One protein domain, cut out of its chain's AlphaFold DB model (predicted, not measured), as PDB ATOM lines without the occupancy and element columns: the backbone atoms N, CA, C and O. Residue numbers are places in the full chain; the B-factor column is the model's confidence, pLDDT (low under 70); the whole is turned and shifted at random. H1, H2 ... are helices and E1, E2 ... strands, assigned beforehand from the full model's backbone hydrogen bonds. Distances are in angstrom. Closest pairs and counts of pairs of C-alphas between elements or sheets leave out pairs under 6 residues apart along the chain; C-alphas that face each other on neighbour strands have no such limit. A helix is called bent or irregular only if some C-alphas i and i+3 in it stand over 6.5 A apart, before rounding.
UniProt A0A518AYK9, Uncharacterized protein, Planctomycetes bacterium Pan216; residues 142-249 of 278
ATOM      1  N   GLU A 142     -22.951  -1.251  69.156       64.38
ATOM      2  CA  GLU A 142     -22.974  -0.436  70.369       64.38
ATOM      3  C   GLU A 142     -24.155  -0.775  71.297       64.38
ATOM      4  O   GLU A 142     -23.959  -0.966  72.496       64.38
ATOM      5  N   SER A 143     -25.374  -0.913  70.759       65.75
ATOM      6  CA  SER A 143     -26.573  -1.273  71.533       65.75
ATOM      7  C   SER A 143     -26.450  -2.665  72.151       65.75
ATOM      8  O   SER A 143     -26.889  -2.872  73.283       65.75
ATOM      9  N   VAL A 144     -25.853  -3.617  71.427       64.06
ATOM     10  CA  VAL A 144     -25.646  -4.988  71.920       64.06
ATOM     11  C   VAL A 144     -24.675  -4.981  73.100       64.06
ATOM     12  O   VAL A 144     -24.999  -5.543  74.146       64.06
ATOM     13  N   ARG A 145     -23.554  -4.256  72.993       64.88
ATOM     14  CA  ARG A 145     -22.598  -4.085  74.105       64.88
ATOM     15  C   ARG A 145     -23.213  -3.370  75.304       64.88
ATOM     16  O   ARG A 145     -22.962  -3.740  76.449       64.88
ATOM     17  N   GLN A 146     -24.040  -2.354  75.063       68.31
ATOM     18  CA  GLN A 146     -24.680  -1.596  76.138       68.31
ATOM     19  C   GLN A 146     -25.696  -2.449  76.907       68.31
ATOM     20  O   GLN A 146     -25.728  -2.415  78.138       68.31
ATOM     21  N   ILE A 147     -26.496  -3.250  76.194       67.88
ATOM     22  CA  ILE A 147     -27.431  -4.207  76.799       67.88
ATOM     23  C   ILE A 147     -26.663  -5.298  77.551       67.88
ATOM     24  O   ILE A 147     -27.015  -5.598  78.691       67.88
ATOM     25  N   GLY A 148     -25.597  -5.835  76.958       66.94
ATOM     26  CA  GLY A 148     -24.735  -6.833  77.587       66.94
ATOM     27  C   GLY A 148     -24.139  -6.362  78.913       66.94
ATOM     28  O   GLY A 148     -24.286  -7.034  79.934       66.94
ATOM     29  N   GLY A 149     -23.604  -5.138  78.954       68.38
ATOM     30  CA  GLY A 149     -23.100  -4.528  80.188       68.38
ATOM     31  C   GLY A 149     -24.172  -4.354  81.273       68.38
ATOM     32  O   GLY A 149     -23.923  -4.650  82.443       68.38
ATOM     33  N   VAL A 150     -25.390  -3.936  80.902       71.62
ATOM     34  CA  VAL A 150     -26.515  -3.812  81.850       71.62
ATOM     35  C   VAL A 150     -26.954  -5.179  82.373       71.62
ATOM     36  O   VAL A 150     -27.226  -5.308  83.566       71.62
ATOM     37  N   ILE A 151     -26.998  -6.202  81.516       64.56
ATOM     38  CA  ILE A 151     -27.331  -7.575  81.913       64.56
ATOM     39  C   ILE A 151     -26.269  -8.116  82.875       64.56
ATOM     40  O   ILE A 151     -26.625  -8.600  83.947       64.56
ATOM     41  N   GLN A 152     -24.981  -7.973  82.559       65.62
ATOM     42  CA  GLN A 152     -23.889  -8.397  83.444       65.62
ATOM     43  C   GLN A 152     -23.963  -7.695  84.810       65.62
ATOM     44  O   GLN A 152     -23.866  -8.341  85.857       65.62
ATOM     45  N   GLN A 153     -24.216  -6.382  84.813       70.00
ATOM     46  CA  GLN A 153     -24.360  -5.599  86.039       70.00
ATOM     47  C   GLN A 153     -25.597  -6.015  86.852       70.00
ATOM     48  O   GLN A 153     -25.509  -6.178  88.070       70.00
ATOM     49  N   ALA A 154     -26.738  -6.230  86.193       69.69
ATOM     50  CA  ALA A 154     -27.977  -6.661  86.837       69.69
ATOM     51  C   ALA A 154     -27.864  -8.077  87.420       69.69
ATOM     52  O   ALA A 154     -28.387  -8.351  88.501       69.69
ATOM     53  N   LEU A 155     -27.155  -8.975  86.734       67.00
ATOM     54  CA  LEU A 155     -26.986 -10.356  87.171       67.00
ATOM     55  C   LEU A 155     -25.906 -10.519  88.246       67.00
ATOM     56  O   LEU A 155     -25.857 -11.590  88.859       67.00
ATOM     57  N   SER A 156     -25.102  -9.482  88.524       66.38
ATOM     58  CA  SER A 156     -23.933  -9.542  89.424       66.38
ATOM     59  C   SER A 156     -22.974 -10.686  89.076       66.38
ATOM     60  O   SER A 156     -22.259 -11.201  89.935       66.38
ATOM     61  N   THR A 157     -22.983 -11.116  87.817       63.62
ATOM     62  CA  THR A 157     -22.035 -12.093  87.293       63.62
ATOM     63  C   THR A 157     -20.690 -11.388  87.175       63.62
ATOM     64  O   THR A 157     -20.614 -10.302  86.599       63.62
ATOM     65  N   GLY A 158     -19.643 -11.952  87.781       63.62
ATOM     66  CA  GLY A 158     -18.297 -11.382  87.704       63.62
ATOM     67  C   GLY A 158     -17.836 -11.218  86.253       63.62
ATOM     68  O   GLY A 158     -18.341 -11.897  85.361       63.62
ATOM     69  N   ILE A 159     -16.871 -10.319  86.018       67.12
ATOM     70  CA  ILE A 159     -16.266 -10.127  84.693       67.12
ATOM     71  C   ILE A 159     -15.676 -11.470  84.252       67.12
ATOM     72  O   ILE A 159     -14.697 -11.941  84.833       67.12
ATOM     73  N   ARG A 160     -16.309 -12.089  83.257       77.44
ATOM     74  CA  ARG A 160     -15.958 -13.402  82.720       77.44
ATOM     75  C   ARG A 160     -15.462 -13.234  81.291       77.44
ATOM     76  O   ARG A 160     -16.054 -12.490  80.512       77.44
ATOM     77  N   ALA A 161     -14.396 -13.937  80.930       82.88
ATOM     78  CA  ALA A 161     -13.955 -14.009  79.547       82.88
ATOM     79  C   ALA A 161     -14.870 -14.946  78.743       82.88
ATOM     80  O   ALA A 161     -15.073 -16.111  79.089       82.88
ATOM     81  N   TYR A 162     -15.418 -14.432  77.645       80.06
ATOM     82  CA  TYR A 162     -16.208 -15.213  76.684       80.06
ATOM     83  C   TYR A 162     -15.420 -15.547  75.411       80.06
ATOM     84  O   TYR A 162     -15.892 -16.283  74.549       80.06
ATOM     85  N   SER A 163     -14.197 -15.033  75.301       85.75
ATOM     86  CA  SER A 163     -13.272 -15.280  74.200       85.75
ATOM     87  C   SER A 163     -11.886 -15.637  74.740       85.75
ATOM     88  O   SER A 163     -11.542 -15.211  75.846       85.75
ATOM     89  N   PRO A 164     -11.070 -16.375  73.964       88.75
ATOM     90  CA  PRO A 164      -9.671 -16.597  74.301       88.75
ATOM     91  C   PRO A 164      -8.950 -15.269  74.548       88.75
ATOM     92  O   PRO A 164      -9.097 -14.328  73.765       88.75
ATOM     93  N   VAL A 165      -8.179 -15.195  75.628       90.75
ATOM     94  CA  VAL A 165      -7.335 -14.033  75.932       90.75
ATOM     95  C   VAL A 165      -5.920 -14.320  75.448       90.75
ATOM     96  O   VAL A 165      -5.353 -15.365  75.762       90.75
ATOM     97  N   GLU A 166      -5.337 -13.386  74.696       87.50
ATOM     98  CA  GLU A 166      -3.948 -13.464  74.246       87.50
ATOM     99  C   GLU A 166      -3.092 -12.385  74.933       87.50
ATOM    100  O   GLU A 166      -3.400 -11.196  74.816       87.50
ATOM    101  N   PRO A 167      -2.003 -12.758  75.636       86.69
ATOM    102  CA  PRO A 167      -1.533 -14.122  75.897       86.69
ATOM    103  C   PRO A 167      -2.408 -14.865  76.920       86.69
ATOM    104  O   PRO A 167      -2.941 -14.254  77.847       86.69
ATOM    105  N   ALA A 168      -2.497 -16.194  76.781       86.50
ATOM    106  CA  ALA A 168      -3.291 -17.025  77.683       86.50
ATOM    107  C   ALA A 168      -2.864 -16.814  79.154       86.50
ATOM    108  O   ALA A 168      -1.664 -16.882  79.460       86.50
ATOM    109  N   PRO A 169      -3.812 -16.569  80.079       89.00
ATOM    110  CA  PRO A 169      -3.501 -16.404  81.493       89.00
ATOM    111  C   PRO A 169      -2.801 -17.636  82.075       89.00
ATOM    112  O   PRO A 169      -3.070 -18.773  81.691       89.00
ATOM    113  N   LYS A 170      -1.906 -17.423  83.046       91.00
ATOM    114  CA  LYS A 170      -1.168 -18.513  83.701       91.00
ATOM    115  C   LYS A 170      -2.079 -19.328  84.627       91.00
ATOM    116  O   LYS A 170      -2.799 -18.752  85.436       91.00
ATOM    117  N   GLY A 171      -1.939 -20.654  84.595       92.00
ATOM    118  CA  GLY A 171      -2.583 -21.591  85.524       92.00
ATOM    119  C   GLY A 171      -3.320 -22.733  84.810       92.00
ATOM    120  O   GLY A 171      -3.353 -22.757  83.581       92.00
ATOM    121  N   PRO A 172      -3.886 -23.697  85.558       94.19
ATOM    122  CA  PRO A 172      -4.658 -24.799  84.979       94.19
ATOM    123  C   PRO A 172      -6.002 -24.311  84.422       94.19
ATOM    124  O   PRO A 172      -6.589 -23.386  84.973       94.19
ATOM    125  N   PHE A 173      -6.498 -24.925  83.349       92.88
ATOM    126  CA  PHE A 173      -7.835 -24.633  82.821       92.88
ATOM    127  C   PHE A 173      -8.910 -24.998  83.855       92.88
ATOM    128  O   PHE A 173      -8.872 -26.095  84.421       92.88
ATOM    129  N   ASP A 174      -9.853 -24.091  84.098       92.25
ATOM    130  CA  ASP A 174     -10.979 -24.338  84.999       92.25
ATOM    131  C   ASP A 174     -12.143 -25.005  84.246       92.25
ATOM    132  O   ASP A 174     -12.864 -24.374  83.476       92.25
ATOM    133  N   VAL A 175     -12.302 -26.316  84.452       88.19
ATOM    134  CA  VAL A 175     -13.292 -27.140  83.740       88.19
ATOM    135  C   VAL A 175     -14.724 -26.799  84.149       88.19
ATOM    136  O   VAL A 175     -15.618 -26.874  83.310       88.19
ATOM    137  N   GLU A 176     -14.947 -26.393  85.401       85.38
ATOM    138  CA  GLU A 176     -16.291 -26.073  85.906       85.38
ATOM    139  C   GLU A 176     -16.859 -24.827  85.232       85.38
ATOM    140  O   GLU A 176     -18.064 -24.719  85.017       85.38
ATOM    141  N   THR A 177     -15.976 -23.905  84.854       85.12
ATOM    142  CA  THR A 177     -16.352 -22.670  84.171       85.12
ATOM    143  C   THR A 177     -16.096 -22.741  82.673       85.12
ATOM    144  O   THR A 177     -16.195 -21.719  82.007       85.12
ATOM    145  N   GLY A 178     -15.773 -23.906  82.107       86.69
ATOM    146  CA  GLY A 178     -15.505 -24.057  80.681       86.69
ATOM    147  C   GLY A 178     -16.775 -23.956  79.834       86.69
ATOM    148  O   GLY A 178     -17.699 -24.748  79.997       86.69
ATOM    149  N   ILE A 179     -16.805 -23.027  78.875       86.00
ATOM    150  CA  ILE A 179     -17.865 -22.952  77.854       86.00
ATOM    151  C   ILE A 179     -17.315 -23.315  76.483       86.00
ATOM    152  O   ILE A 179     -16.157 -23.033  76.187       86.00
ATOM    153  N   ILE A 180     -18.144 -23.893  75.616       85.31
ATOM    154  CA  ILE A 180     -17.747 -24.170  74.232       85.31
ATOM    155  C   ILE A 180     -17.702 -22.847  73.460       85.31
ATOM    156  O   ILE A 180     -18.732 -22.214  73.246       85.31
ATOM    157  N   TYR A 181     -16.509 -22.451  73.026       84.69
ATOM    158  CA  TYR A 181     -16.284 -21.245  72.230       84.69
ATOM    159  C   TYR A 181     -16.381 -21.528  70.729       84.69
ATOM    160  O   TYR A 181     -16.988 -20.770  69.974       84.69
ATOM    161  N   LYS A 182     -15.776 -22.631  70.274       85.62
ATOM    162  CA  LYS A 182     -15.727 -22.975  68.850       85.62
ATOM    163  C   LYS A 182     -15.606 -24.479  68.640       85.62
ATOM    164  O   LYS A 182     -14.970 -25.162  69.432       85.62
ATOM    165  N   ALA A 183     -16.155 -24.979  67.537       85.31
ATOM    166  CA  ALA A 183     -15.839 -26.306  67.018       85.31
ATOM    167  C   ALA A 183     -14.844 -26.196  65.849       85.31
ATOM    168  O   ALA A 183     -14.947 -25.309  64.998       85.31
ATOM    169  N   ILE A 184     -13.861 -27.086  65.814       86.69
ATOM    170  CA  ILE A 184     -12.839 -27.180  64.768       86.69
ATOM    171  C   ILE A 184     -12.778 -28.616  64.259       86.69
ATOM    172  O   ILE A 184     -12.481 -29.540  65.009       86.69
ATOM    173  N   SER A 185     -13.026 -28.803  62.968       86.06
ATOM    174  CA  SER A 185     -12.783 -30.082  62.304       86.06
ATOM    175  C   SER A 185     -11.332 -30.143  61.833       86.06
ATOM    176  O   SER A 185     -10.870 -29.263  61.102       86.06
ATOM    177  N   LYS A 186     -10.599 -31.176  62.247       86.12
ATOM    178  CA  LYS A 186      -9.233 -31.473  61.804       86.12
ATOM    179  C   LYS A 186      -9.247 -32.817  61.074       86.12
ATOM    180  O   LYS A 186      -9.863 -33.778  61.524       86.12
ATOM    181  N   LYS A 187      -8.555 -32.914  59.936       85.00
ATOM    182  CA  LYS A 187      -8.332 -34.211  59.278       85.00
ATOM    183  C   LYS A 187      -7.276 -34.987  60.057       85.00
ATOM    184  O   LYS A 187      -6.098 -34.639  60.009       85.00
ATOM    185  N   GLY A 188      -7.717 -36.012  60.773       82.25
ATOM    186  CA  GLY A 188      -6.871 -37.002  61.417       82.25
ATOM    187  C   GLY A 188      -6.568 -38.196  60.499       82.25
ATOM    188  O   GLY A 188      -7.131 -38.323  59.408       82.25
ATOM    189  N   PRO A 189      -5.686 -39.109  60.936       78.88
ATOM    190  CA  PRO A 189      -5.349 -40.328  60.195       78.88
ATOM    191  C   PRO A 189      -6.523 -41.319  60.086       78.88
ATOM    192  O   PRO A 189      -6.518 -42.178  59.210       78.88
ATOM    193  N   SER A 190      -7.526 -41.197  60.959       79.75
ATOM    194  CA  SER A 190      -8.737 -42.027  60.999       79.75
ATOM    195  C   SER A 190      -9.899 -41.461  60.160       79.75
ATOM    196  O   SER A 190     -10.906 -42.143  59.970       79.75
ATOM    197  N   GLY A 191      -9.775 -40.220  59.667       82.94
ATOM    198  CA  GLY A 191     -10.861 -39.457  59.054       82.94
ATOM    199  C   GLY A 191     -10.942 -38.026  59.589       82.94
ATOM    200  O   GLY A 191      -9.980 -37.485  60.125       82.94
ATOM    201  N   GLU A 192     -12.086 -37.378  59.399       83.12
ATOM    202  CA  GLU A 192     -12.338 -36.046  59.954       83.12
ATOM    203  C   GLU A 192     -12.713 -36.167  61.440       83.12
ATOM    204  O   GLU A 192     -13.710 -36.801  61.784       83.12
ATOM    205  N   GLU A 193     -11.888 -35.590  62.315       86.44
ATOM    206  CA  GLU A 193     -12.093 -35.548  63.763       86.44
ATOM    207  C   GLU A 193     -12.474 -34.125  64.175       86.44
ATOM    208  O   GLU A 193     -11.813 -33.149  63.812       86.44
ATOM    209  N   THR A 194     -13.551 -33.993  64.943       85.62
ATOM    210  CA  THR A 194     -14.018 -32.698  65.440       85.62
ATOM    211  C   THR A 194     -13.512 -32.478  66.858       85.62
ATOM    212  O   THR A 194     -13.615 -33.367  67.700       85.62
ATOM    213  N   PHE A 195     -13.011 -31.280  67.142       87.81
ATOM    214  CA  PHE A 195     -12.609 -30.840  68.473       87.81
ATOM    215  C   PHE A 195     -13.427 -29.616  68.885       87.81
ATOM    216  O   PHE A 195     -13.736 -28.749  68.068       87.81
ATOM    217  N   TYR A 196     -13.760 -29.531  70.165       88.12
ATOM    218  CA  TYR A 196     -14.297 -28.338  70.795       88.12
ATOM    219  C   TYR A 196     -13.172 -27.551  71.445       88.12
ATOM    220  O   TYR A 196     -12.384 -28.103  72.205       88.12
ATOM    221  N   VAL A 197     -13.128 -26.255  71.173       90.12
ATOM    222  CA  VAL A 197     -12.335 -25.291  71.925       90.12
ATOM    223  C   VAL A 197     -13.223 -24.765  73.037       90.12
ATOM    224  O   VAL A 197     -14.220 -24.090  72.763       90.12
ATOM    225  N   LEU A 198     -12.868 -25.077  74.278       90.94
ATOM    226  CA  LEU A 198     -13.493 -24.497  75.454       90.94
ATOM    227  C   LEU A 198     -12.729 -23.255  75.907       90.94
ATOM    228  O   LEU A 198     -11.511 -23.196  75.742       90.94
ATOM    229  N   VAL A 199     -13.446 -22.295  76.488       91.00
ATOM    230  CA  VAL A 199     -12.901 -21.094  77.130       91.00
ATOM    231  C   VAL A 199     -13.385 -21.040  78.575       91.00
ATOM    232  O   VAL A 199     -14.594 -21.086  78.821       91.00
ATOM    233  N   ASP A 200     -12.457 -20.968  79.528       92.38
ATOM    234  CA  ASP A 200     -12.790 -20.815  80.949       92.38
ATOM    235  C   ASP A 200     -13.088 -19.356  81.316       92.38
ATOM    236  O   ASP A 200     -12.957 -18.444  80.495       92.38
ATOM    237  N   LYS A 201     -13.488 -19.114  82.569       89.56
ATOM    238  CA  LYS A 201     -13.827 -17.758  83.026       89.56
ATOM    239  C   LYS A 201     -12.692 -16.734  82.904       89.56
ATOM    240  O   LYS A 201     -12.978 -15.539  82.842       89.56
ATOM    241  N   ASP A 202     -11.437 -17.181  82.901       90.50
ATOM    242  CA  ASP A 202     -10.260 -16.313  82.826       90.50
ATOM    243  C   ASP A 202      -9.817 -16.096  81.367       90.50
ATOM    244  O   ASP A 202      -8.972 -15.242  81.101       90.50
ATOM    245  N   GLY A 203     -10.382 -16.844  80.416       90.81
ATOM    246  CA  GLY A 203     -10.063 -16.745  78.993       90.81
ATOM    247  C   GLY A 203      -9.002 -17.743  78.538       90.81
ATOM    248  O   GLY A 203      -8.427 -17.571  77.460       90.81
ATOM    249  N   ARG A 204      -8.707 -18.771  79.343       93.75
ATOM    250  CA  ARG A 204      -7.812 -19.873  78.953       93.75
ATOM    251  C   ARG A 204      -8.559 -20.805  78.018       93.75
ATOM    252  O   ARG A 204      -9.775 -20.924  78.111       93.75
ATOM    253  N   THR A 205      -7.830 -21.485  77.142       94.00
ATOM    254  CA  THR A 205      -8.408 -22.402  76.158       94.00
ATOM    255  C   THR A 205      -8.006 -23.850  76.401       94.00
ATOM    256  O   THR A 205      -6.887 -24.135  76.826       94.00
ATOM    257  N   MET A 206      -8.918 -24.773  76.095       93.12
ATOM    258  CA  MET A 206      -8.656 -26.214  76.093       93.12
ATOM    259  C   MET A 206      -9.352 -26.866  74.898       93.12
ATOM    260  O   MET A 206     -10.523 -26.597  74.645       93.12
ATOM    261  N   GLU A 207      -8.641 -27.722  74.162       92.19
ATOM    262  CA  GLU A 207      -9.230 -28.528  73.089       92.19
ATOM    263  C   GLU A 207      -9.698 -29.883  73.638       92.19
ATOM    264  O   GLU A 207      -8.932 -30.590  74.293       92.19
ATOM    265  N   VAL A 208     -10.943 -30.265  73.351       89.06
ATOM    266  CA  VAL A 208     -11.528 -31.559  73.734       89.06
ATOM    267  C   VAL A 208     -12.093 -32.241  72.494       89.06
ATOM    268  O   VAL A 208     -12.796 -31.616  71.706       89.06
ATOM    269  N   ALA A 209     -11.792 -33.525  72.302       87.25
ATOM    270  CA  ALA A 209     -12.333 -34.291  71.182       87.25
ATOM    271  C   ALA A 209     -13.860 -34.425  71.307       87.25
ATOM    272  O   ALA A 209     -14.372 -34.842  72.348       87.25
ATOM    273  N   ALA A 210     -14.587 -34.084  70.245       82.00
ATOM    274  CA  ALA A 210     -16.031 -34.251  70.190       82.00
ATOM    275  C   ALA A 210     -16.371 -35.737  70.000       82.00
ATOM    276  O   ALA A 210     -15.838 -36.412  69.114       82.00
ATOM    277  N   GLY A 211     -17.277 -36.258  70.826       76.31
ATOM    278  CA  GLY A 211     -17.805 -37.610  70.652       76.31
ATOM    279  C   GLY A 211     -18.619 -37.746  69.359       76.31
ATOM    280  O   GLY A 211     -19.141 -36.774  68.817       76.31
ATOM    281  N   LYS A 212     -18.800 -38.980  68.863       64.38
ATOM    282  CA  LYS A 212     -19.593 -39.248  67.642       64.38
ATOM    283  C   LYS A 212     -21.074 -38.829  67.752       64.38
ATOM    284  O   LYS A 212     -21.723 -38.658  66.725       64.38
ATOM    285  N   SER A 213     -21.610 -38.665  68.963       57.03
ATOM    286  CA  SER A 213     -23.008 -38.276  69.232       57.03
ATOM    287  C   SER A 213     -23.292 -36.782  69.063       57.03
ATOM    288  O   SER A 213     -24.447 -36.377  69.000       57.03
ATOM    289  N   ASP A 214     -22.256 -35.958  68.950       63.22
ATOM    290  CA  ASP A 214     -22.348 -34.519  69.202       63.22
ATOM    291  C   ASP A 214     -22.568 -33.664  67.942       63.22
ATOM    292  O   ASP A 214     -22.496 -32.435  67.952       63.22
ATOM    293  N   SER A 215     -22.892 -34.321  66.826       64.38
ATOM    294  CA  SER A 215     -22.985 -33.697  65.501       64.38
ATOM    295  C   SER A 215     -24.002 -32.551  65.406       64.38
ATOM    296  O   SER A 215     -23.775 -31.604  64.652       64.38
ATOM    297  N   ALA A 216     -25.095 -32.587  66.177       71.44
ATOM    298  CA  ALA A 216     -26.098 -31.522  66.188       71.44
ATOM    299  C   ALA A 216     -25.582 -30.248  66.879       71.44
ATOM    300  O   ALA A 216     -25.733 -29.156  66.329       71.44
ATOM    301  N   ALA A 217     -24.915 -30.390  68.030       67.81
ATOM    302  CA  ALA A 217     -24.313 -29.276  68.759       67.81
ATOM    303  C   ALA A 217     -23.170 -28.649  67.953       67.81
ATOM    304  O   ALA A 217     -23.137 -27.433  67.781       67.81
ATOM    305  N   VAL A 218     -22.306 -29.477  67.352       68.00
ATOM    306  CA  VAL A 218     -21.262 -29.030  66.413       68.00
ATOM    307  C   VAL A 218     -21.863 -28.247  65.249       68.00
ATOM    308  O   VAL A 218     -21.363 -27.181  64.896       68.00
ATOM    309  N   LYS A 219     -22.934 -28.758  64.631       73.06
ATOM    310  CA  LYS A 219     -23.567 -28.102  63.482       73.06
ATOM    311  C   LYS A 219     -24.202 -26.772  63.878       73.06
ATOM    312  O   LYS A 219     -24.052 -25.805  63.137       73.06
ATOM    313  N   ALA A 220     -24.851 -26.706  65.040       71.88
ATOM    314  CA  ALA A 220     -25.378 -25.462  65.588       71.88
ATOM    315  C   ALA A 220     -24.249 -24.457  65.865       71.88
ATOM    316  O   ALA A 220     -24.324 -23.325  65.399       71.88
ATOM    317  N   LEU A 221     -23.167 -24.871  66.531       73.00
ATOM    318  CA  LEU A 221     -21.997 -24.025  66.800       73.00
ATOM    319  C   LEU A 221     -21.306 -23.539  65.524       73.00
ATOM    320  O   LEU A 221     -20.927 -22.376  65.450       73.00
ATOM    321  N   ASN A 222     -21.188 -24.384  64.501       72.56
ATOM    322  CA  ASN A 222     -20.628 -23.988  63.208       72.56
ATOM    323  C   ASN A 222     -21.550 -23.032  62.440       72.56
ATOM    324  O   ASN A 222     -21.062 -22.094  61.812       72.56
ATOM    325  N   LEU A 223     -22.873 -23.229  62.507       74.81
ATOM    326  CA  LEU A 223     -23.848 -22.296  61.933       74.81
ATOM    327  C   LEU A 223     -23.804 -20.939  62.646       74.81
ATOM    328  O   LEU A 223     -23.814 -19.901  61.988       74.81
ATOM    329  N   MET A 224     -23.708 -20.945  63.977       69.19
ATOM    330  CA  MET A 224     -23.629 -19.730  64.793       69.19
ATOM    331  C   MET A 224     -22.288 -19.007  64.614       69.19
ATOM    332  O   MET A 224     -22.262 -17.787  64.480       69.19
ATOM    333  N   GLY A 225     -21.178 -19.747  64.537       68.12
ATOM    334  CA  GLY A 225     -19.836 -19.195  64.341       68.12
ATOM    335  C   GLY A 225     -19.600 -18.571  62.961       68.12
ATOM    336  O   GLY A 225     -18.614 -17.862  62.782       68.12
ATOM    337  N   GLY A 226     -20.490 -18.806  61.991       71.69
ATOM    338  CA  GLY A 226     -20.425 -18.181  60.668       71.69
ATOM    339  C   GLY A 226     -20.886 -16.719  60.630       71.69
ATOM    340  O   GLY A 226     -20.609 -16.032  59.647       71.69
ATOM    341  N   SER A 227     -21.577 -16.230  61.668       78.06
ATOM    342  CA  SER A 227     -22.094 -14.858  61.730       78.06
ATOM    343  C   SER A 227     -21.471 -14.087  62.903       78.06
ATOM    344  O   SER A 227     -21.761 -14.421  64.055       78.06
ATOM    345  N   PRO A 228     -20.667 -13.033  62.657       70.62
ATOM    346  CA  PRO A 228     -20.030 -12.258  63.728       70.62
ATOM    347  C   PRO A 228     -21.054 -11.592  64.663       70.62
ATOM    348  O   PRO A 228     -20.868 -11.592  65.874       70.62
ATOM    349  N   LEU A 229     -22.197 -11.147  64.128       73.50
ATOM    350  CA  LEU A 229     -23.299 -10.601  64.932       73.50
ATOM    351  C   LEU A 229     -23.876 -11.625  65.914       73.50
ATOM    352  O   LEU A 229     -24.283 -11.278  67.018       73.50
ATOM    353  N   PHE A 230     -23.941 -12.897  65.514       73.44
ATOM    354  CA  PHE A 230     -24.517 -13.930  66.368       73.44
ATOM    355  C   PHE A 230     -23.575 -14.289  67.516       73.44
ATOM    356  O   PHE A 230     -24.045 -14.555  68.618       73.44
ATOM    357  N   GLN A 231     -22.261 -14.246  67.281       72.25
ATOM    358  CA  GLN A 231     -21.265 -14.421  68.338       72.25
ATOM    359  C   GLN A 231     -21.364 -13.315  69.387       72.25
ATOM    360  O   GLN A 231     -21.385 -13.620  70.575       72.25
ATOM    361  N   GLU A 232     -21.503 -12.054  68.969       75.00
ATOM    362  CA  GLU A 232     -21.679 -10.950  69.918       75.00
ATOM    363  C   GLU A 232     -22.964 -11.093  70.736       75.00
ATOM    364  O   GLU A 232     -22.922 -10.990  71.957       75.00
ATOM    365  N   VAL A 233     -24.098 -11.410  70.101       77.62
ATOM    366  CA  VAL A 233     -25.365 -11.616  70.824       77.62
ATOM    367  C   VAL A 233     -25.285 -12.818  71.769       77.62
ATOM    368  O   VAL A 233     -25.768 -12.752  72.901       77.62
ATOM    369  N   LEU A 234     -24.666 -13.919  71.337       76.56
ATOM    370  CA  LEU A 234     -24.468 -15.097  72.176       76.56
ATOM    371  C   LEU A 234     -23.618 -14.752  73.408       76.56
ATOM    372  O   LEU A 234     -23.959 -15.159  74.516       76.56
ATOM    373  N   HIS A 235     -22.548 -13.980  73.222       74.50
ATOM    374  CA  HIS A 235     -21.625 -13.592  74.287       74.50
ATOM    375  C   HIS A 235     -22.213 -12.562  75.246       74.50
ATOM    376  O   HIS A 235     -22.047 -12.704  76.455       74.50
ATOM    377  N   GLU A 236     -22.924 -11.565  74.730       73.81
ATOM    378  CA  GLU A 236     -23.432 -10.460  75.544       73.81
ATOM    379  C   GLU A 236     -24.783 -10.761  76.196       73.81
ATOM    380  O   GLU A 236     -25.048 -10.300  77.305       73.81
ATOM    381  N   ALA A 237     -25.653 -11.537  75.543       72.56
ATOM    382  CA  ALA A 237     -27.016 -11.758  76.029       72.56
ATOM    383  C   ALA A 237     -27.255 -13.180  76.543       72.56
ATOM    384  O   ALA A 237     -27.860 -13.361  77.599       72.56
ATOM    385  N   VAL A 238     -26.813 -14.202  75.803       75.75
ATOM    386  CA  VAL A 238     -27.198 -15.594  76.094       75.75
ATOM    387  C   VAL A 238     -26.303 -16.206  77.163       75.75
ATOM    388  O   VAL A 238     -26.802 -16.792  78.122       75.75
ATOM    389  N   LEU A 239     -24.985 -16.062  77.028       75.50
ATOM    390  CA  LEU A 239     -24.032 -16.705  77.928       75.50
ATOM    391  C   LEU A 239     -24.150 -16.240  79.390       75.50
ATOM    392  O   LEU A 239     -24.157 -17.119  80.247       75.50
ATOM    393  N   PRO A 240     -24.342 -14.947  79.722       69.69
ATOM    394  CA  PRO A 240     -24.564 -14.523  81.111       69.69
ATOM    395  C   PRO A 240     -25.824 -15.137  81.736       69.69
ATOM    396  O   PRO A 240     -25.860 -15.440  82.930       69.69
ATOM    397  N   VAL A 241     -26.864 -15.343  80.925       72.12
ATOM    398  CA  VAL A 241     -28.120 -15.958  81.364       72.12
ATOM    399  C   VAL A 241     -27.927 -17.453  81.604       72.12
ATOM    400  O   VAL A 241     -28.341 -17.958  82.645       72.12
ATOM    401  N   VAL A 242     -27.257 -18.155  80.686       71.56
ATOM    402  CA  VAL A 242     -26.926 -19.582  80.842       71.56
ATOM    403  C   VAL A 242     -26.050 -19.807  82.076       71.56
ATOM    404  O   VAL A 242     -26.336 -20.711  82.857       71.56
ATOM    405  N   ASP A 243     -25.056 -18.946  82.299       68.38
ATOM    406  CA  ASP A 243     -24.135 -19.035  83.437       68.38
ATOM    407  C   ASP A 243     -24.866 -18.884  84.785       68.38
ATOM    408  O   ASP A 243     -24.570 -19.561  85.767       68.38
ATOM    409  N   ARG A 244     -25.918 -18.056  84.837       66.88
ATOM    410  CA  ARG A 244     -26.801 -17.954  86.012       66.88
ATOM    411  C   ARG A 244     -27.507 -19.270  86.334       66.88
ATOM    412  O   ARG A 244     -27.682 -19.586  87.512       66.88
ATOM    413  N   PHE A 245     -27.921 -20.023  85.318       63.38
ATOM    414  CA  PHE A 245     -28.611 -21.299  85.507       63.38
ATOM    415  C   PHE A 245     -27.652 -22.434  85.858       63.38
ATOM    416  O   PHE A 245     -27.988 -23.259  86.709       63.38
ATOM    417  N   THR A 246     -26.456 -22.459  85.267       63.41
ATOM    418  CA  THR A 246     -25.424 -23.448  85.610       63.41
ATOM    419  C   THR A 246     -24.859 -23.190  87.006       63.41
ATOM    420  O   THR A 246     -24.744 -24.130  87.792       63.41
ATOM    421  N   TRP A 247     -24.621 -21.927  87.379       51.19
ATOM    422  CA  TRP A 247     -24.174 -21.559  88.727       51.19
ATOM    423  C   TRP A 247     -25.237 -21.836  89.795       51.19
ATOM    424  O   TRP A 247     -24.912 -22.271  90.895       51.19
ATOM    425  N   SER A 248     -26.523 -21.636  89.484       46.94
ATOM    426  CA  SER A 248     -27.611 -21.949  90.422       46.94
ATOM    427  C   SER A 248     -27.802 -23.453  90.657       46.94
ATOM    428  O   SER A 248     -28.473 -23.821  91.621       46.94
ATOM    429  N   GLN A 249     -27.242 -24.310  89.799       40.69
ATOM    430  CA  GLN A 249     -27.216 -25.762  89.987       40.69
ATOM    431  C   GLN A 249     -25.875 -26.286  90.505       40.69
ATOM    432  O   GLN A 249     -25.778 -27.478  90.797       40.69
TER     433      GLN A 249
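AT A GLANCE: This is residues 142 to 249 of the 278 residues of an uncharacterized protein of Planctomycetes bacterium Pan216 (UniProt A0A518AYK9). A twisted three-stranded sheet has H2 packed across one face, while H1 and bent H3 lie side by side beyond one end; at the other, hairpin tip residues 187 to 192 stick out. The printed part has 108 residues with H1, E1, E2, E3, H2 and H3, class mixed. E1, E2, E3 form a meander, successive antiparallel neighbours. It is compact, radius of gyration of the C-alphas 14.9 A, spanning 48 by 31 by 30 A.

IN THESE COORDINATES: H1, residues 142 to 155, 19.9 A, begins at C-alpha 142 (-22.974, -0.436, 70.369). E1 is residues 179 to 188, 24.3 A, E2 191 to 199, 25.8 A, E3 205 to 209, H2 215 to 225. H3, 228 to 248, is one helix by hydrogen bonds but bent, C-alphas 236 and 239 being 6.7 A apart: arms H3a, 228 to 236, and H3b, 239 to 248, ending at C-alpha 248 (-27.611, -21.949, 90.422).

HOW THE PARTS SIT: H1 touches H3a with residues 144 to 149 alone, closest C-alphas Gly 148 and Glu 236, 4.4 A. H2 is on the sheet, two layers, height 8.4 A. Within hydrogen-bond range are N 184 and O 195 of hairpin E1 and E2, 2.8 A, N 196 and O 208 of hairpin E2 and E3, 2.8 A, and every O i to N i+4 pair in H1, H2, H3a and H3b.

THE WHOLE: The printed part has no cut; link H1 to E1 is long; 32 residues have pLDDT under 70.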